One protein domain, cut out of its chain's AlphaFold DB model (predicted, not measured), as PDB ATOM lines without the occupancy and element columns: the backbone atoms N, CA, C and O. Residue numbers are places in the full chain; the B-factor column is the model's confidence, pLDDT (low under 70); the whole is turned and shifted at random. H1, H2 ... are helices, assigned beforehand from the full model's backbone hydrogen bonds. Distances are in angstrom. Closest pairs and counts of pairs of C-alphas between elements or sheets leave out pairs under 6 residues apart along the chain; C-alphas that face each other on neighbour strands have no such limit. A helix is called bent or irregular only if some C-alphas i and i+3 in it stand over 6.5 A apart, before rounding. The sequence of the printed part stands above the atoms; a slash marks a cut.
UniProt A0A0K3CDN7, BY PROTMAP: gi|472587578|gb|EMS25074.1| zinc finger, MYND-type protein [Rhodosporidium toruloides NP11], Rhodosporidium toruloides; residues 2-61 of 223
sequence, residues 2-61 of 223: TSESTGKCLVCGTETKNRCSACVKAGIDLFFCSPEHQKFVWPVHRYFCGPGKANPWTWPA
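AT A GLANCE: This is residues 2 to 61 of the 223 residues of the protein "BY PROTMAP: gi|472587578|gb|EMS25074.1| zinc finger, MYND-type protein [Rhodosporidium toruloides NP11]" of Rhodosporidium toruloides (UniProt A0A0K3CDN7). A flat domain with little regular structure, made mostly of loops: the longest helix, H2, runs along one long side, and the short helix H1 lies apart from it towards the opposite side. The loop stretches 2 to 20 and 49 to 61 make opposite ends. The printed part has 60 residues with two named helices, H1 then H2, and no named strand; its class is all helix, with 19 residues in named elements. It is compact, with a radius of gyration of the C-alphas of 11.4 A and spans of 33 by 28 by 14 A.

HOW THE PARTS SIT: H2, residues 35 to 48, is irregular: C-alphas 40 and 43 are 7.4 A apart. H1, residues 21 to 25, is apart from H2. Residues 7 to 8 pair with residues 15 to 16, antiparallel. O i to N i+4 pairs are within hydrogen-bond range in 5 of 10 cases in H2 and 0 of 1 in H1, where 1 of 2 O i to N i+3 pairs is.

IN THESE COORDINATES: H2 measures 17.6 A from C-alpha 35 at (-19.463, -23.315, 105.233) to C-alpha 48 at (-30.999, -10.225, 107.823). H1 measures 6.7 A and begins at C-alpha 21 at (-19.031, -13.537, 112.003).

THE WHOLE: The C-alphas farthest apart, Ser 3 and Ala 61, are 35.3 A apart. The printed part has no cut, and the link from H1 to H2 is short. Low pLDDT, under 70, includes residues 2 to 4 and 55 to 61.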
ATOM      1  N   THR A   2     -12.579 -14.228 126.574       42.84
ATOM      2  CA  THR A   2     -13.870 -14.573 125.960       42.84
ATOM      3  C   THR A   2     -14.032 -16.083 126.029       42.84
ATOM      4  O   THR A   2     -13.346 -16.801 125.307       42.84
ATOM      5  N   SER A   3     -14.897 -16.569 126.918       50.72
ATOM      6  CA  SER A   3     -15.376 -17.949 126.868       50.72
ATOM      7  C   SER A   3     -15.979 -18.189 125.483       50.72
ATOM      8  O   SER A   3     -16.947 -17.524 125.112       50.72
ATOM      9  N   GLU A   4     -15.386 -19.074 124.685       60.09
ATOM     10  CA  GLU A   4     -15.975 -19.485 123.412       60.09
ATOM     11  C   GLU A   4     -17.297 -20.199 123.701       60.09
ATOM     12  O   GLU A   4     -17.294 -21.324 124.200       60.09
ATOM     13  N   SER A   5     -18.424 -19.540 123.421       72.75
ATOM     14  CA  SER A   5     -19.739 -20.168 123.500       72.75
ATOM     15  C   SER A   5     -19.826 -21.280 122.449       72.75
ATOM     16  O   SER A   5     -19.600 -21.055 121.259       72.75
ATOM     17  N   THR A   6     -20.109 -22.501 122.898       85.69
ATOM     18  CA  THR A   6     -20.508 -23.626 122.047       85.69
ATOM     19  C   THR A   6     -22.015 -23.576 121.813       85.69
ATOM     20  O   THR A   6     -22.783 -23.189 122.695       85.69
ATOM     21  N   GLY A   7     -22.453 -23.972 120.621       86.44
ATOM     22  CA  GLY A   7     -23.865 -24.037 120.260       86.44
ATOM     23  C   GLY A   7     -24.138 -25.113 119.218       86.44
ATOM     24  O   GLY A   7     -23.234 -25.821 118.782       86.44
ATOM     25  N   LYS A   8     -25.400 -25.262 118.816       82.62
ATOM     26  CA  LYS A   8     -25.816 -26.263 117.824       82.62
ATOM     27  C   LYS A   8     -25.925 -25.642 116.442       82.62
ATOM     28  O   LYS A   8     -26.496 -24.563 116.297       82.62
ATOM     29  N   CYS A   9     -25.419 -26.336 115.427       80.81
ATOM     30  CA  CYS A   9     -25.581 -25.929 114.040       80.81
ATOM     31  C   CYS A   9     -27.066 -25.766 113.698       80.81
ATOM     32  O   CYS A   9     -27.859 -26.670 113.945       80.81
ATOM     33  N   LEU A  10     -27.417 -24.640 113.072       75.31
ATOM     34  CA  LEU A  10     -28.794 -24.337 112.678       75.31
ATOM     35  C   LEU A  10     -29.403 -25.387 111.734       75.31
ATOM     36  O   LEU A  10     -30.612 -25.580 111.744       75.31
ATOM     37  N   VAL A  11     -28.577 -26.035 110.910       68.94
ATOM     38  CA  VAL A  11     -29.039 -26.947 109.853       68.94
ATOM     39  C   VAL A  11     -29.151 -28.385 110.356       68.94
ATOM     40  O   VAL A  11     -30.192 -29.005 110.198       68.94
ATOM     41  N   CYS A  12     -28.097 -28.915 110.982       73.00
ATOM     42  CA  CYS A  12     -28.014 -30.335 111.346       73.00
ATOM     43  C   CYS A  12     -27.991 -30.604 112.857       73.00
ATOM     44  O   CYS A  12     -27.897 -31.753 113.273       73.00
ATOM     45  N   GLY A  13     -27.998 -29.568 113.702       74.88
ATOM     46  CA  GLY A  13     -27.992 -29.716 115.161       74.88
ATOM     47  C   GLY A  13     -26.654 -30.133 115.790       74.88
ATOM     48  O   GLY A  13     -26.541 -30.091 117.015       74.88
ATOM     49  N   THR A  14     -25.636 -30.480 114.995       81.81
ATOM     50  CA  THR A  14     -24.293 -30.844 115.481       81.81
ATOM     51  C   THR A  14     -23.677 -29.714 116.303       81.81
ATOM     52  O   THR A  14     -23.741 -28.546 115.906       81.81
ATOM     53  N   GLU A  15     -23.063 -30.054 117.437       89.19
ATOM     54  CA  GLU A  15     -22.352 -29.082 118.265       89.19
ATOM     55  C   GLU A  15     -21.183 -28.452 117.505       89.19
ATOM     56  O   GLU A  15     -20.421 -29.115 116.802       89.19
ATOM     57  N   THR A  16     -21.051 -27.137 117.628       92.56
ATOM     58  CA  THR A  16     -20.033 -26.356 116.941       92.56
ATOM     59  C   THR A  16     -19.714 -25.083 117.717       92.56
ATOM     60  O   THR A  16     -20.532 -24.542 118.463       92.56
ATOM     61  N   LYS A  17     -18.499 -24.581 117.516       94.69
ATOM     62  CA  LYS A  17     -18.052 -23.259 117.981       94.69
ATOM     63  C   LYS A  17     -18.100 -22.203 116.876       94.69
ATOM     64  O   LYS A  17     -17.945 -21.010 117.134       94.69
ATOM     65  N   ASN A  18     -18.299 -22.646 115.637       94.00
ATOM     66  CA  ASN A  18     -18.280 -21.794 114.462       94.00
ATOM     67  C   ASN A  18     -19.565 -20.972 114.409       94.00
ATOM     68  O   ASN A  18     -20.676 -21.512 114.373       94.00
ATOM     69  N   ARG A  19     -19.392 -19.652 114.395       92.94
ATOM     70  CA  ARG A  19     -20.476 -18.672 114.398       92.94
ATOM     71  C   ARG A  19     -20.440 -17.819 113.144       92.94
ATOM     72  O   ARG A  19     -19.375 -17.555 112.586       92.94
ATOM     73  N   CYS A  20     -21.603 -17.325 112.731       93.88
ATOM     74  CA  CYS A  20     -21.678 -16.305 111.695       93.88
ATOM     75  C   CYS A  20     -21.007 -15.014 112.191       93.88
ATOM     76  O   CYS A  20     -21.513 -14.334 113.087       93.88
ATOM     77  N   SER A  21     -19.873 -14.663 111.583       93.25
ATOM     78  CA  SER A  21     -19.031 -13.537 112.003       93.25
ATOM     79  C   SER A  21     -19.755 -12.186 111.975       93.25
ATOM     80  O   SER A  21     -19.452 -11.306 112.778       93.25
ATOM     81  N   ALA A  22     -20.732 -12.014 111.084       92.19
ATOM     82  CA  ALA A  22     -21.546 -10.806 111.009       92.19
ATOM     83  C   ALA A  22     -22.638 -10.766 112.095       92.19
ATOM     84  O   ALA A  22     -22.846  -9.719 112.704       92.19
ATOM     85  N   CYS A  23     -23.300 -11.887 112.392       90.00
ATOM     86  CA  CYS A  23     -24.314 -11.948 113.453       90.00
ATOM     87  C   CYS A  23     -23.721 -11.788 114.852       90.00
ATOM     88  O   CYS A  23     -24.329 -11.115 115.681       90.00
ATOM     89  N   VAL A  24     -22.508 -12.296 115.087       92.44
ATOM     90  CA  VAL A  24     -21.806 -12.086 116.365       92.44
ATOM     91  C   VAL A  24     -21.590 -10.595 116.629       92.44
ATOM     92  O   VAL A  24     -21.796 -10.131 117.746       92.44
ATOM     93  N   LYS A  25     -21.272  -9.806 115.593       91.19
ATOM     94  CA  LYS A  25     -21.163  -8.339 115.705       91.19
ATOM     95  C   LYS A  25     -22.497  -7.658 116.032       91.19
ATOM     96  O   LYS A  25     -22.491  -6.542 116.533       91.19
ATOM     97  N   ALA A  26     -23.624  -8.314 115.756       86.38
ATOM     98  CA  ALA A  26     -24.963  -7.871 116.144       86.38
ATOM     99  C   ALA A  26     -25.397  -8.409 117.526       86.38
ATOM    100  O   ALA A  26     -26.550  -8.247 117.920       86.38
ATOM    101  N   GLY A  27     -24.505  -9.085 118.259       85.19
ATOM    102  CA  GLY A  27     -24.819  -9.700 119.549       85.19
ATOM    103  C   GLY A  27     -25.657 -10.978 119.448       85.19
ATOM    104  O   GLY A  27     -26.299 -11.351 120.424       85.19
ATOM    105  N   ILE A  28     -25.679 -11.640 118.282       84.06
ATOM    106  CA  ILE A  28     -26.372 -12.919 118.072       84.06
ATOM    107  C   ILE A  28     -25.355 -14.032 117.818       84.06
ATOM    108  O   ILE A  28     -24.616 -14.010 116.830       84.06
ATOM    109  N   ASP A  29     -25.402 -15.066 118.653       85.88
ATOM    110  CA  ASP A  29     -24.657 -16.308 118.458       85.88
ATOM    111  C   ASP A  29     -25.444 -17.268 117.540       85.88
ATOM    112  O   ASP A  29     -26.246 -18.086 117.990       85.88
ATOM    113  N   LEU A  30     -25.232 -17.146 116.222       84.19
ATOM    114  CA  LEU A  30     -25.793 -18.049 115.206       84.19
ATOM    115  C   LEU A  30     -24.725 -19.034 114.716       84.19
ATOM    116  O   LEU A  30     -23.692 -18.603 114.205       84.19
ATOM    117  N   PHE A  31     -24.990 -20.336 114.829       88.38
ATOM    118  CA  PHE A  31     -23.987 -21.394 114.680       88.38
ATOM    119  C   PHE A  31     -24.137 -22.221 113.391       88.38
ATOM    120  O   PHE A  31     -25.239 -22.644 113.032       88.38
ATOM    121  N   PHE A  32     -23.012 -22.538 112.743       85.88
ATOM    122  CA  PHE A  32     -22.935 -23.416 111.565       85.88
ATOM    123  C   PHE A  32     -21.743 -24.361 111.694       85.88
ATOM    124  O   PHE A  32     -20.639 -23.897 111.934       85.88
ATOM    125  N   CYS A  33     -21.912 -25.678 111.545       90.94
ATOM    126  CA  CYS A  33     -20.771 -26.596 111.655       90.94
ATOM    127  C   CYS A  33     -19.842 -26.552 110.431       90.94
ATOM    128  O   CYS A  33     -18.668 -26.883 110.569       90.94
ATOM    129  N   SER A  34     -20.325 -26.091 109.271       91.38
ATOM    130  CA  SER A  34     -19.545 -25.979 108.033       91.38
ATOM    131  C   SER A  34     -19.976 -24.785 107.158       91.38
ATOM    132  O   SER A  34     -21.117 -24.314 107.273       91.38
ATOM    133  N   PRO A  35     -19.099 -24.298 106.255       91.25
ATOM    134  CA  PRO A  35     -19.463 -23.315 105.233       91.25
ATOM    135  C   PRO A  35     -20.594 -23.789 104.313       91.25
ATOM    136  O   PRO A  35     -21.392 -22.973 103.863       91.25
ATOM    137  N   GLU A  36     -20.698 -25.089 104.047       85.25
ATOM    138  CA  GLU A  36     -21.753 -25.691 103.228       85.25
ATOM    139  C   GLU A  36     -23.128 -25.478 103.873       85.25
ATOM    140  O   GLU A  36     -24.056 -25.030 103.205       85.25
ATOM    141  N   HIS A  37     -23.247 -25.681 105.190       79.56
ATOM    142  CA  HIS A  37     -24.485 -25.402 105.926       79.56
ATOM    143  C   HIS A  37     -24.805 -23.907 106.005       79.56
ATOM    144  O   HIS A  37     -25.975 -23.525 105.996       79.56
ATOM    145  N   GLN A  38     -23.790 -23.041 106.038       82.06
ATOM    146  CA  GLN A  38     -24.022 -21.603 105.933       82.06
ATOM    147  C   GLN A  38     -24.516 -21.219 104.530       82.06
ATOM    148  O   GLN A  38     -25.479 -20.464 104.417       82.06
ATOM    149  N   LYS A  39     -23.897 -21.752 103.466       78.88
ATOM    150  CA  LYS A  39     -24.314 -21.549 102.067       78.88
ATOM    151  C   LYS A  39     -25.734 -22.046 101.828       78.88
ATOM    152  O   LYS A  39     -26.487 -21.360 101.148       78.88
ATOM    153  N   PHE A  40     -26.105 -23.173 102.431       65.19
ATOM    154  CA  PHE A  40     -27.447 -23.745 102.332       65.19
ATOM    155  C   PHE A  40     -28.532 -22.749 102.763       65.19
ATOM    156  O   PHE A  40     -29.529 -22.572 102.071       65.19
ATOM    157  N   VAL A  41     -28.311 -22.020 103.863       64.31
ATOM    158  CA  VAL A  41     -29.268 -21.012 104.350       64.31
ATOM    159  C   VAL A  41     -28.990 -19.598 103.832       64.31
ATOM    160  O   VAL A  41     -29.801 -18.698 104.053       64.31
ATOM    161  N   TRP A  42     -27.856 -19.370 103.159       75.69
ATOM    162  CA  TRP A  42     -27.404 -18.051 102.706       75.69
ATOM    163  C   TRP A  42     -28.410 -17.290 101.832       75.69
ATOM    164  O   TRP A  42     -28.562 -16.088 102.080       75.69
ATOM    165  N   PRO A  43     -29.144 -17.926 100.888       67.00
ATOM    166  CA  PRO A  43     -30.140 -17.235 100.069       67.00
ATOM    167  C   PRO A  43     -31.159 -16.451 100.892       67.00
ATOM    168  O   PRO A  43     -31.604 -15.397 100.461       67.00
ATOM    169  N   VAL A  44     -31.479 -16.932 102.095       59.16
ATOM    170  CA  VAL A  44     -32.415 -16.290 103.022       59.16
ATOM    171  C   VAL A  44     -31.654 -15.490 104.079       59.16
ATOM    172  O   VAL A  44     -31.956 -14.324 104.321       59.16
ATOM    173  N   HIS A  45     -30.612 -16.077 104.672       74.69
ATOM    174  CA  HIS A  45     -29.842 -15.468 105.752       74.69
ATOM    175  C   HIS A  45     -29.245 -14.106 105.391       74.69
ATOM    176  O   HIS A  45     -29.237 -13.206 106.231       74.69
ATOM    177  N   ARG A  46     -28.794 -13.927 104.143       77.31
ATOM    178  CA  ARG A  46     -28.140 -12.697 103.674       77.31
ATOM    179  C   ARG A  46     -28.970 -11.428 103.897       77.31
ATOM    180  O   ARG A  46     -28.397 -10.368 104.136       77.31
ATOM    181  N   TYR A  47     -30.300 -11.530 103.858       63.06
ATOM    182  CA  TYR A  47     -31.189 -10.374 103.993       63.06
ATOM    183  C   TYR A  47     -31.153  -9.784 105.403       63.06
ATOM    184  O   TYR A  47     -31.257  -8.577 105.577       63.06
ATOM    185  N   PHE A  48     -30.937 -10.617 106.414       71.81
ATOM    186  CA  PHE A  48     -30.999 -10.225 107.823       71.81
ATOM    187  C   PHE A  48     -29.686 -10.460 108.571       71.81
ATOM    188  O   PHE A  48     -29.624 -10.343 109.791       71.81
ATOM    189  N   CYS A  49     -28.625 -10.820 107.856       84.12
ATOM    190  CA  CYS A  49     -27.315 -11.055 108.435       84.12
ATOM    191  C   CYS A  49     -26.613  -9.724 108.757       84.12
ATOM    192  O   CYS A  49     -26.525  -8.837 107.909       84.12
ATOM    193  N   GLY A  50     -26.069  -9.611 109.973       85.69
ATOM    194  CA  GLY A  50     -25.196  -8.507 110.384       85.69
ATOM    195  C   GLY A  50     -25.828  -7.415 111.262       85.69
ATOM    196  O   GLY A  50     -27.032  -7.441 111.542       85.69
ATOM    197  N   PRO A  51     -25.005  -6.459 111.741       85.62
ATOM    198  CA  PRO A  51     -25.452  -5.345 112.579       85.62
ATOM    199  C   PRO A  51     -26.525  -4.497 111.894       85.62
ATOM    200  O   PRO A  51     -26.452  -4.258 110.691       85.62
ATOM    201  N   GLY A  52     -27.521  -4.048 112.663       76.25
ATOM    202  CA  GLY A  52     -28.624  -3.231 112.144       76.25
ATOM    203  C   GLY A  52     -29.626  -3.981 111.259       76.25
ATOM    204  O   GLY A  52     -30.469  -3.337 110.651       76.25
ATOM    205  N   LYS A  53     -29.516  -5.317 111.169       73.88
ATOM    206  CA  LYS A  53     -30.481  -6.202 110.493       73.88
ATOM    207  C   LYS A  53     -30.849  -7.413 111.344       73.88
ATOM    208  O   LYS A  53     -32.015  -7.779 111.445       73.88
ATOM    209  N   ALA A  54     -29.846  -8.031 111.971       72.38
ATOM    210  CA  ALA A  54     -30.030  -9.232 112.777       72.38
ATOM    211  C   ALA A  54     -30.597  -8.912 114.171       72.38
ATOM    212  O   ALA A  54     -31.402  -9.683 114.691       72.38
ATOM    213  N   ASN A  55     -30.187  -7.783 114.768       68.81
ATOM    214  CA  ASN A  55     -30.599  -7.338 116.100       68.81
ATOM    215  C   ASN A  55     -30.532  -5.795 116.235       68.81
ATOM    216  O   ASN A  55     -29.434  -5.245 116.113       68.81
ATOM    217  N   PRO A  56     -31.654  -5.094 116.488       61.25
ATOM    218  CA  PRO A  56     -33.015  -5.622 116.437       61.25
ATOM    219  C   PRO A  56     -33.330  -6.155 115.036       61.25
ATOM    220  O   PRO A  56     -32.838  -5.629 114.036       61.25
ATOM    221  N   TRP A  57     -34.129  -7.222 114.965       54.94
ATOM    222  CA  TRP A  57     -34.511  -7.808 113.684       54.94
ATOM    223  C   TRP A  57     -35.222  -6.768 112.821       54.94
ATOM    224  O   TRP A  57     -36.292  -6.278 113.183       54.94
ATOM    225  N   THR A  58     -34.627  -6.443 111.683       55.53
ATOM    226  CA  THR A  58     -35.119  -5.411 110.773       55.53
ATOM    227  C   THR A  58     -35.145  -5.971 109.366       55.53
ATOM    228  O   THR A  58     -34.150  -6.498 108.868       55.53
ATOM    229  N   TRP A  59     -36.309  -5.874 108.723       53.94
ATOM    230  CA  TRP A  59     -36.413  -6.174 107.303       53.94
ATOM    231  C   TRP A  59     -35.558  -5.158 106.546       53.94
ATOM    232  O   TRP A  59     -35.797  -3.956 106.698       53.94
ATOM    233  N   PRO A  60     -34.554  -5.590 105.763       55.03
ATOM    234  CA  PRO A  60     -33.880  -4.655 104.884       55.03
ATOM    235  C   PRO A  60     -34.911  -4.118 103.888       55.03
ATOM    236  O   PRO A  60     -35.753  -4.868 103.390       55.03
ATOM    237  N   ALA A  61     -34.833  -2.828 103.571       58.50
ATOM    238  CA  ALA A  61     -35.454  -2.348 102.348       58.50
ATOM    239  C   ALA A  61     -34.859  -3.162 101.190       58.50
ATOM    240  O   ALA A  61     -33.632  -3.239 101.068       58.50
TER     241      ALA A  61